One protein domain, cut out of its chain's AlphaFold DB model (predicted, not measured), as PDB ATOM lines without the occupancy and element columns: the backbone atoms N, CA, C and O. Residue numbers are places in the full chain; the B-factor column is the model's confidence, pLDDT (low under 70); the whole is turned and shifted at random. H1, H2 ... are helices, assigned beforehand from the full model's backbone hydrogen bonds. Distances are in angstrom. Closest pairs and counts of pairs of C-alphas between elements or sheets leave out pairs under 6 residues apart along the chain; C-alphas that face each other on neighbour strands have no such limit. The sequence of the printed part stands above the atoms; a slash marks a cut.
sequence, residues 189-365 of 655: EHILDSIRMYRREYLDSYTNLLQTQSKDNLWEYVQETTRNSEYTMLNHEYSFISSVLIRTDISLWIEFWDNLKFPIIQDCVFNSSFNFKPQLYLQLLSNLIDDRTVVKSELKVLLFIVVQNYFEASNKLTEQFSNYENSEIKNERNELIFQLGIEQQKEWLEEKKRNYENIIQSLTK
ATOM      1  N   GLU A 189     205.914 189.920 149.894       81.44
ATOM      2  CA  GLU A 189     206.780 190.999 149.403       81.44
ATOM      3  C   GLU A 189     208.254 190.627 149.533       81.44
ATOM      4  O   GLU A 189     209.016 190.799 148.590       81.44
ATOM      5  N   HIS A 190     208.654 190.084 150.685       83.56
ATOM      6  CA  HIS A 190     210.043 189.719 150.926       83.56
ATOM      7  C   HIS A 190     210.490 188.563 150.027       83.56
ATOM      8  O   HIS A 190     211.620 188.556 149.542       83.56
ATOM      9  N   ILE A 191     209.592 187.609 149.757       84.50
ATOM     10  CA  ILE A 191     209.855 186.478 148.853       84.50
ATOM     11  C   ILE A 191     210.181 186.974 147.435       84.50
ATOM     12  O   ILE A 191     210.989 186.355 146.741       84.50
ATOM     13  N   LEU A 192     209.598 188.107 147.034       80.75
ATOM     14  CA  LEU A 192     209.654 188.677 145.684       80.75
ATOM     15  C   LEU A 192     210.514 189.955 145.575       80.75
ATOM     16  O   LEU A 192     210.543 190.598 144.526       80.75
ATOM     17  N   ASP A 193     211.241 190.313 146.637       71.69
ATOM     18  CA  ASP A 193     211.973 191.586 146.801       71.69
ATOM     19  C   ASP A 193     213.156 191.780 145.818       71.69
ATOM     20  O   ASP A 193     213.834 192.804 145.824       71.69
ATOM     21  N   SER A 194     213.425 190.816 144.928       59.81
ATOM     22  CA  SER A 194     214.450 190.936 143.877       59.81
ATOM     23  C   SER A 194     214.028 191.808 142.689       59.81
ATOM     24  O   SER A 194     214.875 192.193 141.876       59.81
ATOM     25  N   ILE A 195     212.744 192.153 142.561       54.75
ATOM     26  CA  ILE A 195     212.227 192.870 141.392       54.75
ATOM     27  C   ILE A 195     212.176 194.379 141.667       54.75
ATOM     28  O   ILE A 195     211.297 194.875 142.367       54.75
ATOM     29  N   ARG A 196     213.040 195.154 140.990       46.12
ATOM     30  CA  ARG A 196     213.000 196.638 140.945       46.12
ATOM     31  C   ARG A 196     211.637 197.241 140.532       46.12
ATOM     32  O   ARG A 196     211.461 198.451 140.628       46.12
ATOM     33  N   MET A 197     210.694 196.431 140.044       47.97
ATOM     34  CA  MET A 197     209.345 196.825 139.611       47.97
ATOM     35  C   MET A 197     208.214 196.418 140.576       47.97
ATOM     36  O   MET A 197     207.055 196.723 140.292       47.97
ATOM     37  N   TYR A 198     208.504 195.754 141.701       58.47
ATOM     38  CA  TYR A 198     207.458 195.245 142.586       58.47
ATOM     39  C   TYR A 198     206.806 196.372 143.398       58.47
ATOM     40  O   TYR A 198     207.455 197.029 144.213       58.47
ATOM     41  N   ARG A 199     205.510 196.623 143.175       63.09
ATOM     42  CA  ARG A 199     204.715 197.583 143.958       63.09
ATOM     43  C   ARG A 199     203.769 196.830 144.877       63.09
ATOM     44  O   ARG A 199     203.058 195.942 144.424       63.09
ATOM     45  N   ARG A 200     203.682 197.248 146.140       68.31
ATOM     46  CA  ARG A 200     202.733 196.712 147.135       68.31
ATOM     47  C   ARG A 200     201.279 196.669 146.631       68.31
ATOM     48  O   ARG A 200     200.572 195.700 146.866       68.31
ATOM     49  N   GLU A 201     200.898 197.670 145.839       72.81
ATOM     50  CA  GLU A 201     199.603 197.785 145.146       72.81
ATOM     51  C   GLU A 201     199.257 196.540 144.298       72.81
ATOM     52  O   GLU A 201     198.088 196.178 144.152       72.81
ATOM     53  N   TYR A 202     200.269 195.848 143.763       76.25
ATOM     54  CA  TYR A 202     200.089 194.616 142.999       76.25
ATOM     55  C   TYR A 202     199.658 193.445 143.893       76.25
ATOM     56  O   TYR A 202     198.719 192.740 143.542       76.25
ATOM     57  N   LEU A 203     200.256 193.261 145.076       77.38
ATOM     58  CA  LEU A 203     199.834 192.203 146.010       77.38
ATOM     59  C   LEU A 203     198.457 192.448 146.592       77.38
ATOM     60  O   LEU A 203     197.686 191.504 146.751       77.38
ATOM     61  N   ASP A 204     198.147 193.704 146.899       78.81
ATOM     62  CA  ASP A 204     196.833 194.067 147.414       78.81
ATOM     63  C   ASP A 204     195.754 193.755 146.362       78.81
ATOM     64  O   ASP A 204     194.732 193.139 146.671       78.81
ATOM     65  N   SER A 205     196.006 194.089 145.090       81.94
ATOM     66  CA  SER A 205     195.091 193.744 143.994       81.94
ATOM     67  C   SER A 205     195.026 192.236 143.715       81.94
ATOM     68  O   SER A 205     193.933 191.712 143.507       81.94
ATOM     69  N   TYR A 206     196.149 191.518 143.799       86.19
ATOM     70  CA  TYR A 206     196.197 190.061 143.659       86.19
ATOM     71  C   TYR A 206     195.452 189.333 144.788       86.19
ATOM     72  O   TYR A 206     194.716 188.379 144.546       86.19
ATOM     73  N   THR A 207     195.578 189.804 146.026       86.12
ATOM     74  CA  THR A 207     194.857 189.233 147.171       86.12
ATOM     75  C   THR A 207     193.349 189.411 147.004       86.12
ATOM     76  O   THR A 207     192.589 188.482 147.274       86.12
ATOM     77  N   ASN A 208     192.912 190.568 146.496       85.94
ATOM     78  CA  ASN A 208     191.508 190.790 146.146       85.94
ATOM     79  C   ASN A 208     191.056 189.850 145.018       85.94
ATOM     80  O   ASN A 208     189.994 189.245 145.136       85.94
ATOM     81  N   LEU A 209     191.877 189.670 143.973       86.88
ATOM     82  CA  LEU A 209     191.602 188.721 142.891       86.88
ATOM     83  C   LEU A 209     191.355 187.312 143.444       86.88
ATOM     84  O   LEU A 209     190.314 186.731 143.147       86.88
ATOM     85  N   LEU A 210     192.245 186.799 144.303       88.94
ATOM     86  CA  LEU A 210     192.106 185.473 144.922       88.94
ATOM     87  C   LEU A 210     190.803 185.304 145.717       88.94
ATOM     88  O   LEU A 210     190.273 184.198 145.790       88.94
ATOM     89  N   GLN A 211     190.287 186.378 146.321       87.06
ATOM     90  CA  GLN A 211     189.024 186.347 147.065       87.06
ATOM     91  C   GLN A 211     187.796 186.372 146.150       87.06
ATOM     92  O   GLN A 211     186.752 185.838 146.520       87.06
ATOM     93  N   THR A 212     187.904 187.008 144.982       88.56
ATOM     94  CA  THR A 212     186.785 187.178 144.041       88.56
ATOM     95  C   THR A 212     186.726 186.120 142.943       88.56
ATOM     96  O   THR A 212     185.667 185.936 142.345       88.56
ATOM     97  N   GLN A 213     187.840 185.444 142.656       90.44
ATOM     98  CA  GLN A 213     187.929 184.481 141.566       90.44
ATOM     99  C   GLN A 213     187.120 183.221 141.892       90.44
ATOM    100  O   GLN A 213     187.297 182.615 142.952       90.44
ATOM    101  N   SER A 214     186.246 182.810 140.968       87.94
ATOM    102  CA  SER A 214     185.489 181.567 141.128       87.94
ATOM    103  C   SER A 214     186.419 180.353 141.107       87.94
ATOM    104  O   SER A 214     187.387 180.306 140.348       87.94
ATOM    105  N   LYS A 215     186.088 179.359 141.936       87.25
ATOM    106  CA  LYS A 215     186.730 178.040 141.981       87.25
ATOM    107  C   LYS A 215     185.881 176.940 141.333       87.25
ATOM    108  O   LYS A 215     186.210 175.768 141.483       87.25
ATOM    109  N   ASP A 216     184.804 177.300 140.633       85.62
ATOM    110  CA  ASP A 216     183.918 176.329 139.974       85.62
ATOM    111  C   ASP A 216     184.671 175.520 138.906       85.62
ATOM    112  O   ASP A 216     184.481 174.313 138.788       85.62
ATOM    113  N   ASN A 217     185.575 176.180 138.173       89.19
ATOM    114  CA  ASN A 217     186.551 175.542 137.297       89.19
ATOM    115  C   ASN A 217     187.960 175.778 137.856       89.19
ATOM    116  O   ASN A 217     188.508 176.877 137.759       89.19
ATOM    117  N   LEU A 218     188.552 174.741 138.454       93.06
ATOM    118  CA  LEU A 218     189.867 174.848 139.089       93.06
ATOM    119  C   LEU A 218     190.999 175.126 138.094       93.06
ATOM    120  O   LEU A 218     191.979 175.766 138.469       93.06
ATOM    121  N   TRP A 219     190.875 174.680 136.843       93.94
ATOM    122  CA  TRP A 219     191.864 174.979 135.812       93.94
ATOM    123  C   TRP A 219     191.810 176.457 135.398       93.94
ATOM    124  O   TRP A 219     192.842 177.123 135.396       93.94
ATOM    125  N   GLU A 220     190.618 177.009 135.147       91.19
ATOM    126  CA  GLU A 220     190.435 178.445 134.862       91.19
ATOM    127  C   GLU A 220     190.886 179.311 136.053       91.19
ATOM    128  O   GLU A 220     191.544 180.335 135.870       91.19
ATOM    129  N   TYR A 221     190.611 178.865 137.285       94.00
ATOM    130  CA  TYR A 221     191.143 179.488 138.497       94.00
ATOM    131  C   TYR A 221     192.678 179.506 138.499       94.00
ATOM    132  O   TYR A 221     193.269 180.552 138.765       94.00
ATOM    133  N   VAL A 222     193.340 178.383 138.196       95.19
ATOM    134  CA  VAL A 222     194.811 178.318 138.122       95.19
ATOM    135  C   VAL A 222     195.320 179.285 137.058       95.19
ATOM    136  O   VAL A 222     196.121 180.145 137.398       95.19
ATOM    137  N   GLN A 223     194.790 179.237 135.833       92.88
ATOM    138  CA  GLN A 223     195.229 180.106 134.734       92.88
ATOM    139  C   GLN A 223     195.131 181.601 135.069       92.88
ATOM    140  O   GLN A 223     196.055 182.362 134.779       92.88
ATOM    141  N   GLU A 224     194.036 182.045 135.691       92.25
ATOM    142  CA  GLU A 224     193.883 183.457 136.067       92.25
ATOM    143  C   GLU A 224     194.737 183.836 137.283       92.25
ATOM    144  O   GLU A 224     195.276 184.942 137.344       92.25
ATOM    145  N   THR A 225     194.911 182.933 138.252       92.62
ATOM    146  CA  THR A 225     195.671 183.225 139.481       92.62
ATOM    147  C   THR A 225     197.179 183.034 139.341       92.62
ATOM    148  O   THR A 225     197.922 183.542 140.181       92.62
ATOM    149  N   THR A 226     197.655 182.359 138.297       92.19
ATOM    150  CA  THR A 226     199.078 182.290 137.922       92.19
ATOM    151  C   THR A 226     199.422 183.236 136.777       92.19
ATOM    152  O   THR A 226     200.586 183.369 136.415       92.19
ATOM    153  N   ARG A 227     198.441 183.963 136.235       87.50
ATOM    154  CA  ARG A 227     198.655 184.935 135.166       87.50
ATOM    155  C   ARG A 227     199.790 185.902 135.520       87.50
ATOM    156  O   ARG A 227     199.765 186.538 136.572       87.50
ATOM    157  N   ASN A 228     200.747 186.061 134.602       84.81
ATOM    158  CA  ASN A 228     201.950 186.898 134.747       84.81
ATOM    159  C   ASN A 228     203.015 186.371 135.733       84.81
ATOM    160  O   ASN A 228     203.950 187.106 136.065       84.81
ATOM    161  N   SER A 229     202.922 185.122 136.193       86.38
ATOM    162  CA  SER A 229     203.972 184.477 136.997       86.38
ATOM    163  C   SER A 229     205.340 184.466 136.305       86.38
ATOM    164  O   SER A 229     206.361 184.550 136.980       86.38
ATOM    165  N   GLU A 230     205.377 184.442 134.970       80.69
ATOM    166  CA  GLU A 230     206.585 184.543 134.132       80.69
ATOM    167  C   GLU A 230     207.374 185.850 134.336       80.69
ATOM    168  O   GLU A 230     208.586 185.892 134.126       80.69
ATOM    169  N   TYR A 231     206.705 186.914 134.793       80.81
ATOM    170  CA  TYR A 231     207.327 188.197 135.141       80.81
ATOM    171  C   TYR A 231     207.662 188.305 136.634       80.81
ATOM    172  O   TYR A 231     208.150 189.341 137.093       80.81
ATOM    173  N   THR A 232     207.386 187.250 137.398       80.75
ATOM    174  CA  THR A 232     207.652 187.155 138.830       80.75
ATOM    175  C   THR A 232     208.855 186.242 139.058       80.75
ATOM    176  O   THR A 232     209.021 185.219 138.402       80.75
ATOM    177  N   MET A 233     209.725 186.608 139.994       82.56
ATOM    178  CA  MET A 233     210.924 185.856 140.337       82.56
ATOM    179  C   MET A 233     211.073 185.831 141.846       82.56
ATOM    180  O   MET A 233     210.856 186.836 142.524       82.56
ATOM    181  N   LEU A 234     211.485 184.676 142.362       86.12
ATOM    182  CA  LEU A 234     211.927 184.571 143.742       86.12
ATOM    183  C   LEU A 234     213.170 185.441 143.954       86.12
ATOM    184  O   LEU A 234     214.000 185.616 143.052       86.12
ATOM    185  N   ASN A 235     213.338 185.951 145.168       84.94
ATOM    186  CA  ASN A 235     214.604 186.540 145.567       84.94
ATOM    187  C   ASN A 235     215.740 185.489 145.550       84.94
ATOM    188  O   ASN A 235     215.505 184.279 145.454       84.94
ATOM    189  N   HIS A 236     216.992 185.947 145.637       83.94
ATOM    190  CA  HIS A 236     218.159 185.061 145.549       83.94
ATOM    191  C   HIS A 236     218.174 183.963 146.626       83.94
ATOM    192  O   HIS A 236     218.596 182.844 146.340       83.94
ATOM    193  N   GLU A 237     217.674 184.252 147.831       86.69
ATOM    194  CA  GLU A 237     217.583 183.279 148.923       86.69
ATOM    195  C   GLU A 237     216.621 182.136 148.576       86.69
ATOM    196  O   GLU A 237     217.014 180.968 148.590       86.69
ATOM    197  N   TYR A 238     215.369 182.453 148.248       89.38
ATOM    198  CA  TYR A 238     214.342 181.441 147.997       89.38
ATOM    199  C   TYR A 238     214.578 180.694 146.684       89.38
ATOM    200  O   TYR A 238     214.291 179.498 146.594       89.38
ATOM    201  N   SER A 239     215.172 181.361 145.691       88.81
ATOM    202  CA  SER A 239     215.652 180.714 144.469       88.81
ATOM    203  C   SER A 239     216.733 179.668 144.775       88.81
ATOM    204  O   SER A 239     216.654 178.535 144.290       88.81
ATOM    205  N   PHE A 240     217.693 179.993 145.649       89.06
ATOM    206  CA  PHE A 240     218.719 179.047 146.093       89.06
ATOM    207  C   PHE A 240     218.133 177.877 146.883       89.06
ATOM    208  O   PHE A 240     218.433 176.724 146.569       89.06
ATOM    209  N   ILE A 241     217.267 178.154 147.864       91.88
ATOM    210  CA  ILE A 241     216.597 177.120 148.665       91.88
ATOM    211  C   ILE A 241     215.856 176.145 147.748       91.88
ATOM    212  O   ILE A 241     216.091 174.939 147.824       91.88
ATOM    213  N   SER A 242     215.033 176.659 146.830       91.88
ATOM    214  CA  SER A 242     214.317 175.839 145.849       91.88
ATOM    215  C   SER A 242     215.274 174.980 145.013       91.88
ATOM    216  O   SER A 242     215.101 173.762 144.919       91.88
ATOM    217  N   SER A 243     216.335 175.593 144.474       89.81
ATOM    218  CA  SER A 243     217.327 174.926 143.616       89.81
ATOM    219  C   SER A 243     218.065 173.785 144.328       89.81
ATOM    220  O   SER A 243     218.344 172.745 143.728       89.81
ATOM    221  N   VAL A 244     218.373 173.955 145.616       91.38
ATOM    222  CA  VAL A 244     218.999 172.917 146.447       91.38
ATOM    223  C   VAL A 244     218.001 171.814 146.793       91.38
ATOM    224  O   VAL A 244     218.317 170.623 146.681       91.38
ATOM    225  N   LEU A 245     216.790 172.181 147.216       92.56
ATOM    226  CA  LEU A 245     215.787 171.225 147.681       92.56
ATOM    227  C   LEU A 245     215.324 170.286 146.566       92.56
ATOM    228  O   LEU A 245     215.290 169.076 146.791       92.56
ATOM    229  N   ILE A 246     215.069 170.791 145.353       89.31
ATOM    230  CA  ILE A 246     214.577 169.957 144.241       89.31
ATOM    231  C   ILE A 246     215.558 168.833 143.876       89.31
ATOM    232  O   ILE A 246     215.149 167.762 143.433       89.31
ATOM    233  N   ARG A 247     216.862 169.046 144.101       86.56
ATOM    234  CA  ARG A 247     217.918 168.054 143.847       86.56
ATOM    235  C   ARG A 247     218.166 167.120 145.022       86.56
ATOM    236  O   ARG A 247     218.476 165.947 144.828       86.56
ATOM    237  N   THR A 248     218.104 167.644 146.241       90.12
ATOM    238  CA  THR A 248     218.497 166.893 147.439       90.12
ATOM    239  C   THR A 248     217.351 166.065 148.004       90.12
ATOM    240  O   THR A 248     217.556 164.904 148.378       90.12
ATOM    241  N   ASP A 249     216.147 166.629 148.081       91.38
ATOM    242  CA  ASP A 249     214.973 165.965 148.631       91.38
ATOM    243  C   ASP A 249     213.670 166.598 148.123       91.38
ATOM    244  O   ASP A 249     213.208 167.629 148.613       91.38
ATOM    245  N   ILE A 250     213.054 165.938 147.145       90.31
ATOM    246  CA  ILE A 250     211.825 166.400 146.498       90.31
ATOM    247  C   ILE A 250     210.635 166.514 147.462       90.31
ATOM    248  O   ILE A 250     209.776 167.366 147.267       90.31
ATOM    249  N   SER A 251     210.579 165.707 148.526       91.94
ATOM    250  CA  SER A 251     209.508 165.808 149.523       91.94
ATOM    251  C   SER A 251     209.643 167.093 150.339       91.94
ATOM    252  O   SER A 251     208.647 167.775 150.565       91.94
ATOM    253  N   LEU A 252     210.870 167.467 150.720       93.62
ATOM    254  CA  LEU A 252     211.126 168.768 151.351       93.62
ATOM    255  C   LEU A 252     210.915 169.931 150.380       93.62
ATOM    256  O   LEU A 252     210.449 170.984 150.799       93.62
ATOM    257  N   TRP A 253     211.215 169.744 149.093       94.19
ATOM    258  CA  TRP A 253     210.890 170.745 148.077       94.19
ATOM    259  C   TRP A 253     209.380 170.986 147.978       94.19
ATOM    260  O   TRP A 253     208.962 172.137 147.950       94.19
ATOM    261  N   ILE A 254     208.559 169.928 147.995       94.19
ATOM    262  CA  ILE A 254     207.091 170.048 148.010       94.19
ATOM    263  C   ILE A 254     206.623 170.785 149.271       94.19
ATOM    264  O   ILE A 254     205.770 171.658 149.170       94.19
ATOM    265  N   GLU A 255     207.194 170.483 150.442       94.62
ATOM    266  CA  GLU A 255     206.864 171.185 151.691       94.62
ATOM    267  C   GLU A 255     207.219 172.682 151.623       94.62
ATOM    268  O   GLU A 255     206.411 173.531 152.001       94.62
ATOM    269  N   PHE A 256     208.402 173.016 151.101       94.69
ATOM    270  CA  PHE A 256     208.817 174.397 150.847       94.69
ATOM    271  C   PHE A 256     207.863 175.105 149.874       94.69
ATOM    272  O   PHE A 256     207.381 176.200 150.158       94.69
ATOM    273  N   TRP A 257     207.561 174.462 148.749       94.06
ATOM    274  CA  TRP A 257     206.695 174.992 147.701       94.06
ATOM    275  C   TRP A 257     205.262 175.231 148.196       94.06
ATOM    276  O   TRP A 257     204.679 176.289 147.960       94.06
ATOM    277  N   ASP A 258     204.714 174.299 148.973       93.50
ATOM    278  CA  ASP A 258     203.412 174.439 149.628       93.50
ATOM    279  C   ASP A 258     203.393 175.616 150.624       93.50
ATOM    280  O   ASP A 258     202.422 176.374 150.689       93.50
ATOM    281  N   ASN A 259     204.497 175.855 151.342       93.50
ATOM    282  CA  ASN A 259     204.612 176.965 152.292       93.50
ATOM    283  C   ASN A 259     204.665 178.363 151.635       93.50
ATOM    284  O   ASN A 259     204.491 179.351 152.353       93.50
ATOM    285  N   LEU A 260     204.829 178.473 150.307       90.69
ATOM    286  CA  LEU A 260     204.758 179.753 149.574       90.69
ATOM    287  C   LEU A 260     203.328 180.315 149.480       90.69
ATOM    288  O   LEU A 260     203.164 181.522 149.301       90.69
ATOM    289  N   LYS A 261     202.305 179.462 149.650       84.06
ATOM    290  CA  LYS A 261     200.854 179.756 149.740       84.06
ATOM    291  C   LYS A 261     200.172 180.387 148.520       84.06
ATOM    292  O   LYS A 261     199.014 180.072 148.269       84.06
ATOM    293  N   PHE A 262     200.809 181.317 147.813       89.12
ATOM    294  CA  PHE A 262     200.187 182.040 146.702       89.12
ATOM    295  C   PHE A 262     200.412 181.317 145.372       89.12
ATOM    296  O   PHE A 262     201.577 181.103 145.031       89.12
ATOM    297  N   PRO A 263     199.353 181.021 144.585       92.62
ATOM    298  CA  PRO A 263     199.482 180.326 143.304       92.62
ATOM    299  C   PRO A 263     200.496 180.970 142.357       92.62
ATOM    300  O   PRO A 263     201.320 180.266 141.791       92.62
ATOM    301  N   ILE A 264     200.524 182.304 142.252       90.25
ATOM    302  CA  ILE A 264     201.489 183.011 141.394       90.25
ATOM    303  C   ILE A 264     202.947 182.802 141.830       90.25
ATOM    304  O   ILE A 264     203.833 182.699 140.987       90.25
ATOM    305  N   ILE A 265     203.199 182.713 143.142       89.56
ATOM    306  CA  ILE A 265     204.539 182.476 143.700       89.56
ATOM    307  C   ILE A 265     204.905 180.998 143.565       89.56
ATOM    308  O   ILE A 265     206.039 180.665 143.242       89.56
ATOM    309  N   GLN A 266     203.939 180.108 143.795       92.50
ATOM    310  CA  GLN A 266     204.085 178.670 143.590       92.50
ATOM    311  C   GLN A 266     204.418 178.354 142.128       92.50
ATOM    312  O   GLN A 266     205.294 177.535 141.864       92.50
ATOM    313  N   ASP A 267     203.773 179.030 141.187       92.69
ATOM    314  CA  ASP A 267     204.040 178.883 139.763       92.69
ATOM    315  C   ASP A 267     205.413 179.455 139.372       92.69
ATOM    316  O   ASP A 267     206.218 178.769 138.745       92.69
ATOM    317  N   CYS A 268     205.780 180.652 139.855       88.44
ATOM    318  CA  CYS A 268     207.055 181.268 139.473       88.44
ATOM    319  C   CYS A 268     208.302 180.487 139.932       88.44
ATOM    320  O   CYS A 268     209.397 180.724 139.419       88.44
ATOM    321  N   VAL A 269     208.182 179.545 140.876       89.31
ATOM    322  CA  VAL A 269     209.302 178.669 141.278       89.31
ATOM    323  C   VAL A 269     209.810 177.822 140.107       89.31
ATOM    324  O   VAL A 269     211.015 177.566 140.008       89.31
ATOM    325  N   PHE A 270     208.917 177.422 139.201       87.62
ATOM    326  CA  PHE A 270     209.260 176.655 138.002       87.62
ATOM    327  C   PHE A 270     210.001 177.501 136.953       87.62
ATOM    328  O   PHE A 270     210.748 176.950 136.149       87.62
ATOM    329  N   ASN A 271     209.891 178.832 137.038       74.88
ATOM    330  CA  ASN A 271     210.603 179.802 136.196       74.88
ATOM    331  C   ASN A 271     212.009 180.159 136.722       74.88
ATOM    332  O   ASN A 271     212.667 181.055 136.190       74.88
ATOM    333  N   SER A 272     212.481 179.494 137.782       62.66
ATOM    334  CA  SER A 272     213.810 179.737 138.355       62.66
ATOM    335  C   SER A 272     214.953 179.341 137.403       62.66
ATOM    336  O   SER A 272     214.773 178.587 136.452       62.66
ATOM    337  N   SER A 273     216.167 179.846 137.666       50.66
ATOM    338  CA  SER A 273     217.366 179.710 136.810       50.66
ATOM    339  C   SER A 273     217.820 178.270 136.509       50.66
ATOM    340  O   SER A 273     218.788 178.074 135.772       50.66
ATOM    341  N   PHE A 274     217.171 177.258 137.088       56.69
ATOM    342  CA  PHE A 274     217.407 175.852 136.795       56.69
ATOM    343  C   PHE A 274     216.268 175.295 135.945       56.69
ATOM    344  O   PHE A 274     215.156 175.131 136.434       56.69
ATOM    345  N   ASN A 275     216.570 174.915 134.699       65.75
ATOM    346  CA  ASN A 275     215.617 174.170 133.877       65.75
ATOM    347  C   ASN A 275     215.219 172.880 134.605       65.75
ATOM    348  O   ASN A 275     216.060 172.010 134.873       65.75
ATOM    349  N   PHE A 276     213.933 172.757 134.921       70.62
ATOM    350  CA  PHE A 276     213.377 171.541 135.486       70.62
ATOM    351  C   PHE A 276     213.468 170.419 134.454       70.62
ATOM    352  O   PHE A 276     212.996 170.531 133.323       70.62
ATOM    353  N   LYS A 277     214.085 169.307 134.852       80.50
ATOM    354  CA  LYS A 277     214.150 168.111 134.013       80.50
ATOM    355  C   LYS A 277     212.751 167.489 133.895       80.50
ATOM    356  O   LYS A 277     212.061 167.409 134.914       80.50
ATOM    357  N   PRO A 278     212.365 166.942 132.730       83.31
ATOM    358  CA  PRO A 278     211.074 166.270 132.541       83.31
ATOM    359  C   PRO A 278     210.760 165.216 133.616       83.31
ATOM    360  O   PRO A 278     209.642 165.137 134.120       83.31
ATOM    361  N   GLN A 279     211.768 164.450 134.046       86.31
ATOM    362  CA  GLN A 279     211.618 163.416 135.074       86.31
ATOM    363  C   GLN A 279     211.245 163.990 136.449       86.31
ATOM    364  O   GLN A 279     210.570 163.308 137.219       86.31
ATOM    365  N   LEU A 280     211.646 165.227 136.765       88.88
ATOM    366  CA  LEU A 280     211.294 165.869 138.033       88.88
ATOM    367  C   LEU A 280     209.799 166.183 138.089       88.88
ATOM    368  O   LEU A 280     209.191 165.936 139.121       88.88
ATOM    369  N   TYR A 281     209.181 166.622 136.988       91.88
ATOM    370  CA  TYR A 281     207.726 166.821 136.933       91.88
ATOM    371  C   TYR A 281     206.963 165.519 137.207       91.88
ATOM    372  O   TYR A 281     206.014 165.507 137.988       91.88
ATOM    373  N   LEU A 282     207.416 164.398 136.633       92.12
ATOM    374  CA  LEU A 282     206.820 163.085 136.898       92.12
ATOM    375  C   LEU A 282     206.977 162.662 138.364       92.12
ATOM    376  O   LEU A 282     206.036 162.139 138.959       92.12
ATOM    377  N   GLN A 283     208.148 162.902 138.959       92.31
ATOM    378  CA  GLN A 283     208.380 162.624 140.377       92.31
ATOM    379  C   GLN A 283     207.529 163.526 141.281       92.31
ATOM    380  O   GLN A 283     206.979 163.040 142.269       92.31
ATOM    381  N   LEU A 284     207.378 164.810 140.937       93.00
ATOM    382  CA  LEU A 284     206.514 165.750 141.652       93.00
ATOM    383  C   LEU A 284     205.065 165.267 141.638       93.00
ATOM    384  O   LEU A 284     204.467 165.137 142.703       93.00
ATOM    385  N   LEU A 285     204.530 164.917 140.465       93.94
ATOM    386  CA  LEU A 285     203.183 164.352 140.351       93.94
ATOM    387  C   LEU A 285     203.046 163.067 141.166       93.94
ATOM    388  O   LEU A 285     202.117 162.951 141.959       93.94
ATOM    389  N   SER A 286     203.986 162.129 141.025       93.69
ATOM    390  CA  SER A 286     203.958 160.864 141.766       93.69
ATOM    391  C   SER A 286     203.959 161.067 143.281       93.69
ATOM    392  O   SER A 286     203.314 160.298 143.988       93.69
ATOM    393  N   ASN A 287     204.674 162.071 143.786       94.12
ATOM    394  CA  ASN A 287     204.703 162.368 145.214       94.12
ATOM    395  C   ASN A 287     203.444 163.103 145.673       94.12
ATOM    396  O   ASN A 287     202.934 162.799 146.744       94.12
ATOM    397  N   LEU A 288     202.923 164.042 144.881       94.38
ATOM    398  CA  LEU A 288     201.701 164.784 145.210       94.38
ATOM    399  C   LEU A 288     200.464 163.878 145.259       94.38
ATOM    400  O   LEU A 288     199.560 164.120 146.054       94.38
ATOM    401  N   ILE A 289     200.416 162.829 144.433       93.94
ATOM    402  CA  ILE A 289     199.306 161.866 144.436       93.94
ATOM    403  C   ILE A 289     199.465 160.746 145.478       93.94
ATOM    404  O   ILE A 289     198.509 159.994 145.676       93.94
ATOM    405  N   ASP A 290     200.634 160.606 146.117       92.25
ATOM    406  CA  ASP A 290     200.851 159.636 147.198       92.25
ATOM    407  C   ASP A 290     200.053 160.062 148.439       92.25
ATOM    408  O   ASP A 290     200.191 161.181 148.931       92.25
ATOM    409  N   ASP A 291     199.240 159.151 148.975       84.88
ATOM    410  CA  ASP A 291     198.395 159.391 150.151       84.88
ATOM    411  C   ASP A 291     199.194 159.737 151.422       84.88
ATOM    412  O   ASP A 291     198.631 160.233 152.399       84.88
ATOM    413  N   ARG A 292     200.505 159.470 151.440       87.50
ATOM    414  CA  ARG A 292     201.403 159.849 152.542       87.50
ATOM    415  C   ARG A 292     201.804 161.319 152.511       87.50
ATOM    416  O   ARG A 292     202.253 161.837 153.535       87.50
ATOM    417  N   THR A 293     201.690 161.972 151.361       87.75
ATOM    418  CA  THR A 293     202.070 163.371 151.199       87.75
ATOM    419  C   THR A 293     200.942 164.258 151.707       87.75
ATOM    420  O   THR A 293     199.818 164.211 151.216       87.75
ATOM    421  N   VAL A 294     201.247 165.087 152.705       86.62
ATOM    422  CA  VAL A 294     200.295 166.048 153.268       86.62
ATOM    423  C   VAL A 294     200.674 167.440 152.783       86.62
ATOM    424  O   VAL A 294     201.745 167.937 153.120       86.62
ATOM    425  N   VAL A 295     199.780 168.062 152.015       91.31
ATOM    426  CA  VAL A 295     199.887 169.459 151.567       91.31
ATOM    427  C   VAL A 295     198.792 170.300 152.225       91.31
ATOM    428  O   VAL A 295     197.684 169.814 152.459       91.31
ATOM    429  N   LYS A 296     199.113 171.547 152.572       91.19
ATOM    430  CA  LYS A 296     198.189 172.528 153.161       91.19
ATOM    431  C   LYS A 296     197.375 173.235 152.083       91.19
ATOM    432  O   LYS A 296     196.217 173.572 152.326       91.19
ATOM    433  N   SER A 297     197.985 173.488 150.928       90.44
ATOM    434  CA  SER A 297     197.317 174.061 149.763       90.44
ATOM    435  C   SER A 297     196.363 173.052 149.123       90.44
ATOM    436  O   SER A 297     196.424 171.843 149.358       90.44
ATOM    437  N   GLU A 298     195.466 173.552 148.282       92.25
ATOM    438  CA  GLU A 298     194.520 172.727 147.539       92.25
ATOM    439  C   GLU A 298     195.260 171.833 146.525       92.25
ATOM    440  O   GLU A 298     195.780 172.316 145.522       92.25
ATOM    441  N   LEU A 299     195.312 170.518 146.780       94.19
ATOM    442  CA  LEU A 299     196.107 169.560 145.993       94.19
ATOM    443  C   LEU A 299     195.842 169.649 144.483       94.19
ATOM    444  O   LEU A 299     196.774 169.585 143.689       94.19
ATOM    445  N   LYS A 300     194.579 169.804 144.075       95.44
ATOM    446  CA  LYS A 300     194.209 169.886 142.655       95.44
ATOM    447  C   LYS A 300     194.804 171.120 141.970       95.44
ATOM    448  O   LYS A 300     195.289 171.006 140.851       95.44
ATOM    449  N   VAL A 301     194.843 172.259 142.667       95.06
ATOM    450  CA  VAL A 301     195.498 173.491 142.194       95.06
ATOM    451  C   VAL A 301     196.993 173.242 141.992       95.06
ATOM    452  O   VAL A 301     197.527 173.563 140.936       95.06
ATOM    453  N   LEU A 302     197.655 172.586 142.952       95.50
ATOM    454  CA  LEU A 302     199.070 172.222 142.835       95.50
ATOM    455  C   LEU A 302     199.332 171.280 141.644       95.50
ATOM    456  O   LEU A 302     200.268 171.503 140.879       95.50
ATOM    457  N   LEU A 303     198.500 170.251 141.452       96.94
ATOM    458  CA  LEU A 303     198.614 169.342 140.304       96.94
ATOM    459  C   LEU A 303     198.483 170.099 138.975       96.94
ATOM    460  O   LEU A 303     199.275 169.854 138.066       96.94
ATOM    461  N   PHE A 304     197.540 171.039 138.878       97.06
ATOM    462  CA  PHE A 304     197.360 171.869 137.689       97.06
ATOM    463  C   PHE A 304     198.552 172.788 137.405       97.06
ATOM    464  O   PHE A 304     198.998 172.838 136.261       97.06
ATOM    465  N   ILE A 305     199.130 173.424 138.431       95.56
ATOM    466  CA  ILE A 305     200.368 174.211 138.285       95.56
ATOM    467  C   ILE A 305     201.492 173.336 137.710       95.56
ATOM    468  O   ILE A 305     202.168 173.729 136.761       95.56
ATOM    469  N   VAL A 306     201.674 172.113 138.225       95.38
ATOM    470  CA  VAL A 306     202.728 171.201 137.743       95.38
ATOM    471  C   VAL A 306     202.540 170.846 136.266       95.38
ATOM    472  O   VAL A 306     203.514 170.852 135.512       95.38
ATOM    473  N   VAL A 307     201.315 170.538 135.829       95.69
ATOM    474  CA  VAL A 307     201.070 170.120 134.436       95.69
ATOM    475  C   VAL A 307     201.029 171.279 133.446       95.69
ATOM    476  O   VAL A 307     201.393 171.079 132.287       95.69
ATOM    477  N   GLN A 308     200.667 172.487 133.892       94.38
ATOM    478  CA  GLN A 308     200.863 173.715 133.121       94.38
ATOM    479  C   GLN A 308     202.354 173.922 132.831       94.38
ATOM    480  O   GLN A 308     202.763 173.990 131.671       94.38
ATOM    481  N   ASN A 309     203.182 173.907 133.879       93.69
ATOM    482  CA  ASN A 309     204.623 174.108 133.751       93.69
ATOM    483  C   ASN A 309     205.308 172.990 132.955       93.69
ATOM    484  O   ASN A 309     206.251 173.256 132.212       93.69
ATOM    485  N   TYR A 310     204.838 171.742 133.061       94.44
ATOM    486  CA  TYR A 310     205.341 170.656 132.217       94.44
ATOM    487  C   TYR A 310     205.053 170.909 130.732       94.44
ATOM    488  O   TYR A 310     205.953 170.744 129.910       94.44
ATOM    489  N   PHE A 311     203.825 171.311 130.380       94.06
ATOM    490  CA  PHE A 311     203.451 171.595 128.992       94.06
ATOM    491  C   PHE A 311     204.315 172.722 128.404       94.06
ATOM    492  O   PHE A 311     204.884 172.572 127.320       94.06
ATOM    493  N   GLU A 312     204.490 173.820 129.144       91.25
ATOM    494  CA  GLU A 312     205.322 174.955 128.727       91.25
ATOM    495  C   GLU A 312     206.803 174.569 128.573       91.25
ATOM    496  O   GLU A 312     207.421 174.863 127.543       91.25
ATOM    497  N   ALA A 313     207.365 173.848 129.549       90.69
ATOM    498  CA  ALA A 313     208.745 173.368 129.498       90.69
ATOM    499  C   ALA A 313     208.969 172.377 128.342       90.69
ATOM    500  O   ALA A 313     209.981 172.455 127.644       90.69
ATOM    501  N   SER A 314     208.011 171.478 128.107       92.88
ATOM    502  CA  SER A 314     208.046 170.494 127.023       92.88
ATOM    503  C   SER A 314     208.001 171.160 125.643       92.88
ATOM    504  O   SER A 314     208.803 170.823 124.759       92.88
ATOM    505  N   ASN A 315     207.128 172.158 125.467       92.00
ATOM    506  CA  ASN A 315     207.067 172.958 124.247       92.00
ATOM    507  C   ASN A 315     208.391 173.699 124.005       92.00
ATOM    508  O   ASN A 315     208.989 173.551 122.940       92.00
ATOM    509  N   LYS A 316     208.902 174.421 125.013       89.94
ATOM    510  CA  LYS A 316     210.165 175.175 124.920       89.94
ATOM    511  C   LYS A 316     211.358 174.276 124.591       89.94
ATOM    512  O   LYS A 316     212.187 174.631 123.757       89.94
ATOM    513  N   LEU A 317     211.442 173.101 125.212       90.56
ATOM    514  CA  LEU A 317     212.500 172.133 124.927       90.56
ATOM    515  C   LEU A 317     212.392 171.588 123.493       90.56
ATOM    516  O   LEU A 317     213.397 171.451 122.798       90.56
ATOM    517  N   THR A 318     211.174 171.331 123.009       92.12
ATOM    518  CA  THR A 318     210.949 170.914 121.615       92.12
ATOM    519  C   THR A 318     211.337 172.022 120.626       92.12
ATOM    520  O   THR A 318     211.986 171.741 119.618       92.12
ATOM    521  N   GLU A 319     211.020 173.285 120.930       90.00
ATOM    522  CA  GLU A 319     211.471 174.449 120.154       90.00
ATOM    523  C   GLU A 319     213.002 174.542 120.102       90.00
ATOM    524  O   GLU A 319     213.563 174.718 119.019       90.00
ATOM    525  N   GLN A 320     213.692 174.342 121.229       89.00
ATOM    526  CA  GLN A 320     215.159 174.312 121.278       89.00
ATOM    527  C   GLN A 320     215.744 173.199 120.407       89.00
ATOM    528  O   GLN A 320     216.688 173.444 119.651       89.00
ATOM    529  N   PHE A 321     215.170 171.993 120.466       91.38
ATOM    530  CA  PHE A 321     215.617 170.876 119.639       91.38
ATOM    531  C   PHE A 321     215.381 171.099 118.142       91.38
ATOM    532  O   PHE A 321     216.112 170.561 117.315       91.38
ATOM    533  N   SER A 322     214.422 171.946 117.775       89.75
ATOM    534  CA  SER A 322     214.140 172.252 116.374       89.75
ATOM    535  C   SER A 322     215.299 172.956 115.648       89.75
ATOM    536  O   SER A 322     215.331 172.962 114.414       89.75
ATOM    537  N   ASN A 323     216.276 173.502 116.387       88.88
ATOM    538  CA  ASN A 323     217.512 174.056 115.829       88.88
ATOM    539  C   ASN A 323     218.376 172.981 115.146       88.88
ATOM    540  O   ASN A 323     219.034 173.271 114.149       88.88
ATOM    541  N   TYR A 324     218.333 171.734 115.626       89.19
ATOM    542  CA  TYR A 324     219.109 170.617 115.068       89.19
ATOM    543  C   TYR A 324     218.542 170.072 113.750       89.19
ATOM    544  O   TYR A 324     219.164 169.239 113.095       89.19
ATOM    545  N   GLU A 325     217.377 170.557 113.325       85.94
ATOM    546  CA  GLU A 325     216.807 170.253 112.010       85.94
ATOM    547  C   GLU A 325     217.305 171.222 110.931       85.94
ATOM    548  O   GLU A 325     217.191 170.934 109.740       85.94
ATOM    549  N   ASN A 326     217.851 172.380 111.325       85.88
ATOM    550  CA  ASN A 326     218.323 173.383 110.383       85.88
ATOM    551  C   ASN A 326     219.785 173.121 109.996       85.88
ATOM    552  O   ASN A 326     220.718 173.523 110.694       85.88
ATOM    553  N   SER A 327     219.987 172.484 108.842       83.81
ATOM    554  CA  SER A 327     221.322 172.187 108.314       83.81
ATOM    555  C   SER A 327     222.174 173.427 108.033       83.81
ATOM    556  O   SER A 327     223.391 173.294 107.964       83.81
ATOM    557  N   GLU A 328     221.580 174.617 107.886       87.31
ATOM    558  CA  GLU A 328     222.327 175.870 107.681       87.31
ATOM    559  C   GLU A 328     223.135 176.281 108.918       87.31
ATOM    560  O   GLU A 328     224.139 176.980 108.801       87.31
ATOM    561  N   ILE A 329     222.721 175.831 110.107       85.81
ATOM    562  CA  ILE A 329     223.414 176.119 111.369       85.81
ATOM    563  C   ILE A 329     224.653 175.217 111.526       85.81
ATOM    564  O   ILE A 329     225.614 175.578 112.211       85.81
ATOM    565  N   LYS A 330     224.665 174.049 110.872       87.94
ATOM    566  CA  LYS A 330     225.758 173.079 110.966       87.94
ATOM    567  C   LYS A 330     227.020 173.607 110.275       87.94
ATOM    568  O   LYS A 330     227.010 173.952 109.097       87.94
ATOM    569  N   ASN A 331     228.139 173.580 110.988       87.38
ATOM    570  CA  ASN A 331     229.475 173.868 110.471       87.38
ATOM    571  C   ASN A 331     230.514 172.912 111.088       87.38
ATOM    572  O   ASN A 331     230.203 172.113 111.969       87.38
ATOM    573  N   GLU A 332     231.766 172.991 110.635       83.69
ATOM    574  CA  GLU A 332     232.848 172.108 111.104       83.69
ATOM    575  C   GLU A 332     233.103 172.207 112.620       83.69
ATOM    576  O   GLU A 332     233.507 171.230 113.244       83.69
ATOM    577  N   ARG A 333     232.850 173.369 113.239       80.38
ATOM    578  CA  ARG A 333     233.124 173.598 114.668       80.38
ATOM    579  C   ARG A 333     232.067 172.979 115.577       80.38
ATOM    580  O   ARG A 333     232.391 172.583 116.692       80.38
ATOM    581  N   ASN A 334     230.820 172.908 115.117       87.00
ATOM    582  CA  ASN A 334     229.685 172.440 115.912       87.00
ATOM    583  C   ASN A 334     229.160 171.062 115.488       87.00
ATOM    584  O   ASN A 334     228.182 170.585 116.061       87.00
ATOM    585  N   GLU A 335     229.816 170.400 114.528       89.00
ATOM    586  CA  GLU A 335     229.340 169.147 113.944       89.00
ATOM    587  C   GLU A 335     229.014 168.078 114.996       89.00
ATOM    588  O   GLU A 335     227.953 167.459 114.922       89.00
ATOM    589  N   LEU A 336     229.872 167.900 116.005       87.31
ATOM    590  CA  LEU A 336     229.638 166.931 117.077       87.31
ATOM    591  C   LEU A 336     228.399 167.281 117.920       87.31
ATOM    592  O   LEU A 336     227.597 166.402 118.227       87.31
ATOM    593  N   ILE A 337     228.228 168.558 118.281       89.56
ATOM    594  CA  ILE A 337     227.066 169.038 119.050       89.56
ATOM    595  C   ILE A 337     225.793 168.838 118.230       89.56
ATOM    596  O   ILE A 337     224.777 168.402 118.767       89.56
ATOM    597  N   PHE A 338     225.861 169.112 116.927       91.19
ATOM    598  CA  PHE A 338     224.741 168.962 116.011       91.19
ATOM    599  C   PHE A 338     224.323 167.493 115.853       91.19
ATOM    600  O   PHE A 338     223.145 167.173 115.992       91.19
ATOM    601  N   GLN A 339     225.281 166.585 115.628       90.56
ATOM    602  CA  GLN A 339     225.024 165.142 115.516       90.56
ATOM    603  C   GLN A 339     224.392 164.577 116.793       90.56
ATOM    604  O   GLN A 339     223.348 163.928 116.728       90.56
ATOM    605  N   LEU A 340     224.978 164.879 117.955       91.00
ATOM    606  CA  LEU A 340     224.437 164.447 119.244       91.00
ATOM    607  C   LEU A 340     223.063 165.078 119.522       91.00
ATOM    608  O   LEU A 340     222.183 164.411 120.055       91.00
ATOM    609  N   GLY A 341     222.846 166.333 119.127       92.38
ATOM    610  CA  GLY A 341     221.558 167.011 119.274       92.38
ATOM    611  C   GLY A 341     220.429 166.349 118.487       92.38
ATOM    612  O   GLY A 341     219.335 166.196 119.024       92.38
ATOM    613  N   ILE A 342     220.698 165.864 117.267       92.00
ATOM    614  CA  ILE A 342     219.726 165.085 116.475       92.00
ATOM    615  C   ILE A 342     219.345 163.785 117.196       92.00
ATOM    616  O   ILE A 342     218.173 163.402 117.217       92.00
ATOM    617  N   GLU A 343     220.319 163.080 117.773       93.06
ATOM    618  CA  GLU A 343     220.056 161.854 118.537       93.06
ATOM    619  C   GLU A 343     219.183 162.147 119.762       93.06
ATOM    620  O   GLU A 343     218.173 161.477 119.982       93.06
ATOM    621  N   GLN A 344     219.523 163.203 120.507       92.94
ATOM    622  CA  GLN A 344     218.785 163.620 121.699       92.94
ATOM    623  C   GLN A 344     217.386 164.152 121.382       92.94
ATOM    624  O   GLN A 344     216.459 163.909 122.152       92.94
ATOM    625  N   GLN A 345     217.195 164.800 120.233       93.12
ATOM    626  CA  GLN A 345     215.876 165.203 119.755       93.12
ATOM    627  C   GLN A 345     214.978 163.984 119.515       93.12
ATOM    628  O   GLN A 345     213.834 163.968 119.967       93.12
ATOM    629  N   LYS A 346     215.478 162.951 118.822       92.75
ATOM    630  CA  LYS A 346     214.703 161.721 118.570       92.75
ATOM    631  C   LYS A 346     214.316 161.035 119.874       92.75
ATOM    632  O   LYS A 346     213.166 160.644 120.048       92.75
ATOM    633  N   GLU A 347     215.265 160.930 120.798       93.44
ATOM    634  CA  GLU A 347     215.024 160.364 122.123       93.44
ATOM    635  C   GLU A 347     213.985 161.182 122.910       93.44
ATOM    636  O   GLU A 347     213.083 160.609 123.523       93.44
ATOM    637  N   TRP A 348     214.064 162.515 122.843       93.69
ATOM    638  CA  TRP A 348     213.107 163.420 123.477       93.69
ATOM    639  C   TRP A 348     211.686 163.240 122.941       93.69
ATOM    640  O   TRP A 348     210.756 163.188 123.740       93.69
ATOM    641  N   LEU A 349     211.490 163.097 121.627       92.06
ATOM    642  CA  LEU A 349     210.151 162.902 121.055       92.06
ATOM    643  C   LEU A 349     209.472 161.627 121.591       92.06
ATOM    644  O   LEU A 349     208.291 161.664 121.946       92.06
ATOM    645  N   GLU A 350     210.225 160.534 121.741       93.25
ATOM    646  CA  GLU A 350     209.734 159.272 122.316       93.25
ATOM    647  C   GLU A 350     209.508 159.353 123.835       93.25
ATOM    648  O   GLU A 350     208.570 158.770 124.389       93.25
ATOM    649  N   GLU A 351     210.374 160.062 124.561       93.88
ATOM    650  CA  GLU A 351     210.175 160.323 125.990       93.88
ATOM    651  C   GLU A 351     208.973 161.214 126.256       93.88
ATOM    652  O   GLU A 351     208.189 160.917 127.152       93.88
ATOM    653  N   LYS A 352     208.787 162.260 125.457       94.31
ATOM    654  CA  LYS A 352     207.693 163.215 125.591       94.31
ATOM    655  C   LYS A 352     206.333 162.528 125.522       94.31
ATOM    656  O   LYS A 352     205.496 162.772 126.391       94.31
ATOM    657  N   LYS A 353     206.134 161.620 124.555       94.62
ATOM    658  CA  LYS A 353     204.906 160.812 124.465       94.62
ATOM    659  C   LYS A 353     204.683 160.001 125.747       94.62
ATOM    660  O   LYS A 353     203.639 160.126 126.385       94.62
ATOM    661  N   ARG A 354     205.691 159.236 126.185       95.06
ATOM    662  CA  ARG A 354     205.616 158.419 127.415       95.06
ATOM    663  C   ARG A 354     205.370 159.255 128.672       95.06
ATOM    664  O   ARG A 354     204.660 158.822 129.576       95.06
ATOM    665  N   ASN A 355     205.938 160.452 128.742       95.31
ATOM    666  CA  ASN A 355     205.735 161.358 129.861       95.31
ATOM    667  C   ASN A 355     204.283 161.839 129.919       95.31
ATOM    668  O   ASN A 355     203.688 161.762 130.989       95.31
ATOM    669  N   TYR A 356     203.683 162.258 128.797       95.75
ATOM    670  CA  TYR A 356     202.259 162.613 128.770       95.75
ATOM    671  C   TYR A 356     201.361 161.443 129.174       95.75
ATOM    672  O   TYR A 356     200.434 161.641 129.960       95.75
ATOM    673  N   GLU A 357     201.670 160.221 128.725       94.12
ATOM    674  CA  GLU A 357     200.952 159.014 129.159       94.12
ATOM    675  C   GLU A 357     200.990 158.864 130.688       94.12
ATOM    676  O   GLU A 357     199.947 158.698 131.326       94.12
ATOM    677  N   ASN A 358     202.179 158.981 131.287       94.81
ATOM    678  CA  ASN A 358     202.369 158.874 132.733       94.81
ATOM    679  C   ASN A 358     201.680 160.007 133.506       94.81
ATOM    680  O   ASN A 358     201.133 159.763 134.585       94.81
ATOM    681  N   ILE A 359     201.700 161.234 132.976       95.50
ATOM    682  CA  ILE A 359     201.031 162.398 133.572       95.50
ATOM    683  C   ILE A 359     199.528 162.153 133.611       95.50
ATOM    684  O   ILE A 359     198.943 162.179 134.692       95.50
ATOM    685  N   ILE A 360     198.915 161.835 132.469       94.31
ATOM    686  CA  ILE A 360     197.470 161.599 132.368       94.31
ATOM    687  C   ILE A 360     197.045 160.473 133.319       94.31
ATOM    688  O   ILE A 360     196.128 160.660 134.115       94.31
ATOM    689  N   GLN A 361     197.758 159.343 133.326       91.81
ATOM    690  CA  GLN A 361     197.479 158.223 134.241       91.81
ATOM    691  C   GLN A 361     197.668 158.568 135.724       91.81
ATOM    692  O   GLN A 361     197.060 157.949 136.596       91.81
ATOM    693  N   SER A 362     198.553 159.512 136.035       93.06
ATOM    694  CA  SER A 362     198.758 159.978 137.406       93.06
ATOM    695  C   SER A 362     197.623 160.897 137.846       93.06
ATOM    696  O   SER A 362     197.114 160.748 138.957       93.06
ATOM    697  N   LEU A 363     197.188 161.800 136.963       93.81
ATOM    698  CA  LEU A 363     196.100 162.737 137.234       93.81
ATOM    699  C   LEU A 363     194.766 162.027 137.471       93.81
ATOM    700  O   LEU A 363     194.062 162.402 138.406       93.81
ATOM    701  N   THR A 364     194.441 160.969 136.718       91.62
ATOM    702  CA  THR A 364     193.173 160.222 136.880       91.62
ATOM    703  C   THR A 364     192.990 159.602 138.268       91.62
ATOM    704  O   THR A 364     191.878 159.236 138.640       91.62
ATOM    705  N   LYS A 365     194.053 159.507 139.080       91.75
ATOM    706  CA  LYS A 365     193.966 159.033 140.470       91.75
ATOM    707  C   LYS A 365     193.383 160.069 141.437       91.75
ATOM    708  O   LYS A 365     192.933 159.686 142.515       91.75
TER     709      LYS A 365
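This is residues 189 to 365 of the 655 residues of an uncharacterized protein of Bacteroidetes bacterium HGW-Bacteroidetes-6 (UniProt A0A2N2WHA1). Two long helices, H7 and H8, form a hairpin that reaches out of a cluster of shorter helices, with residues 331 to 336 sticking out at its far end. H2 and H5 pack on the first part of H7, H6 lies beside H7 and the last part of H8, H3 and H4 form a short hairpin farther from H7, and H1 is out at the edge, touching no helix. The printed part has 177 residues with eight named helices, H1 to H8 in chain order, and no named strand; the class is all helix. It is compact, with a radius of gyration of the C-alphas of 18.3 A, and spans 56 by 42 by 32 A.

H1, residues 200 to 212, is close to but not clearly touching H2, residues 218 to 225; their closest C-alphas, of Leu 210 and Thr 225, are 6.9 A apart. H3, residues 236 to 248, forms a hairpin with H4, residues 250 to 259; they touch through residues 242 to 246 of H3 alone, closest at the C-alphas of Leu 245 and Trp 253, 4.9 A. H5, residues 263 to 271, only just touches H4, with 3 pairs of C-alphas within 8 A, the closest being Trp 257 and Gln 266 at 6.1 A. H6, residues 278 to 288, touches H4, with the C-alphas of Ile 250 and Leu 284 closest at 7.2 A. H7, residues 299 to 325, is the hub, touching four helices: H2, H5, H6 and H8, the last being residues 335 to 363. H7 touches H2 with residues 300 to 305 alone, closest at Val 222 and Val 301, C-alphas 6.4 A apart. It touches H5 with residues 301 to 309 alone, closest at the C-alphas of Asp 267 and Ile 305, 6.1 A. H6, H7 and H8 form an up and down bundle, each running against the one before; the closest C-alphas of H7 and H8, of Phe 321 and Gln 345, are 5.7 A apart, at a shallow tilt of 23 degrees. Every O i to N i+4 pair is within hydrogen-bond range in H1, H2, H4, H6 and H8; the counts are 8 of 9 in H3, 3 of 5 in H5 and 20 of 23 in H7.

H1 begins at C-alpha 200, (202.733, 196.712, 147.135), and is 18.8 A long; H3 measures 18.3 A. H7 runs 39.8 A from C-alpha 299 at (196.107, 169.560, 145.993). H8 runs 41.1 A, with a kink of 28 degrees near residue 348, to C-alpha 363 at (196.100, 162.737, 137.234).

The two C-alphas farthest apart, of Thr 212 and Glu 332, are 58.6 A apart. The printed part has no cut and no long link. The mean pLDDT of the printed part is 87.7; residues 194 to 200 and 272 to 275 are under 70.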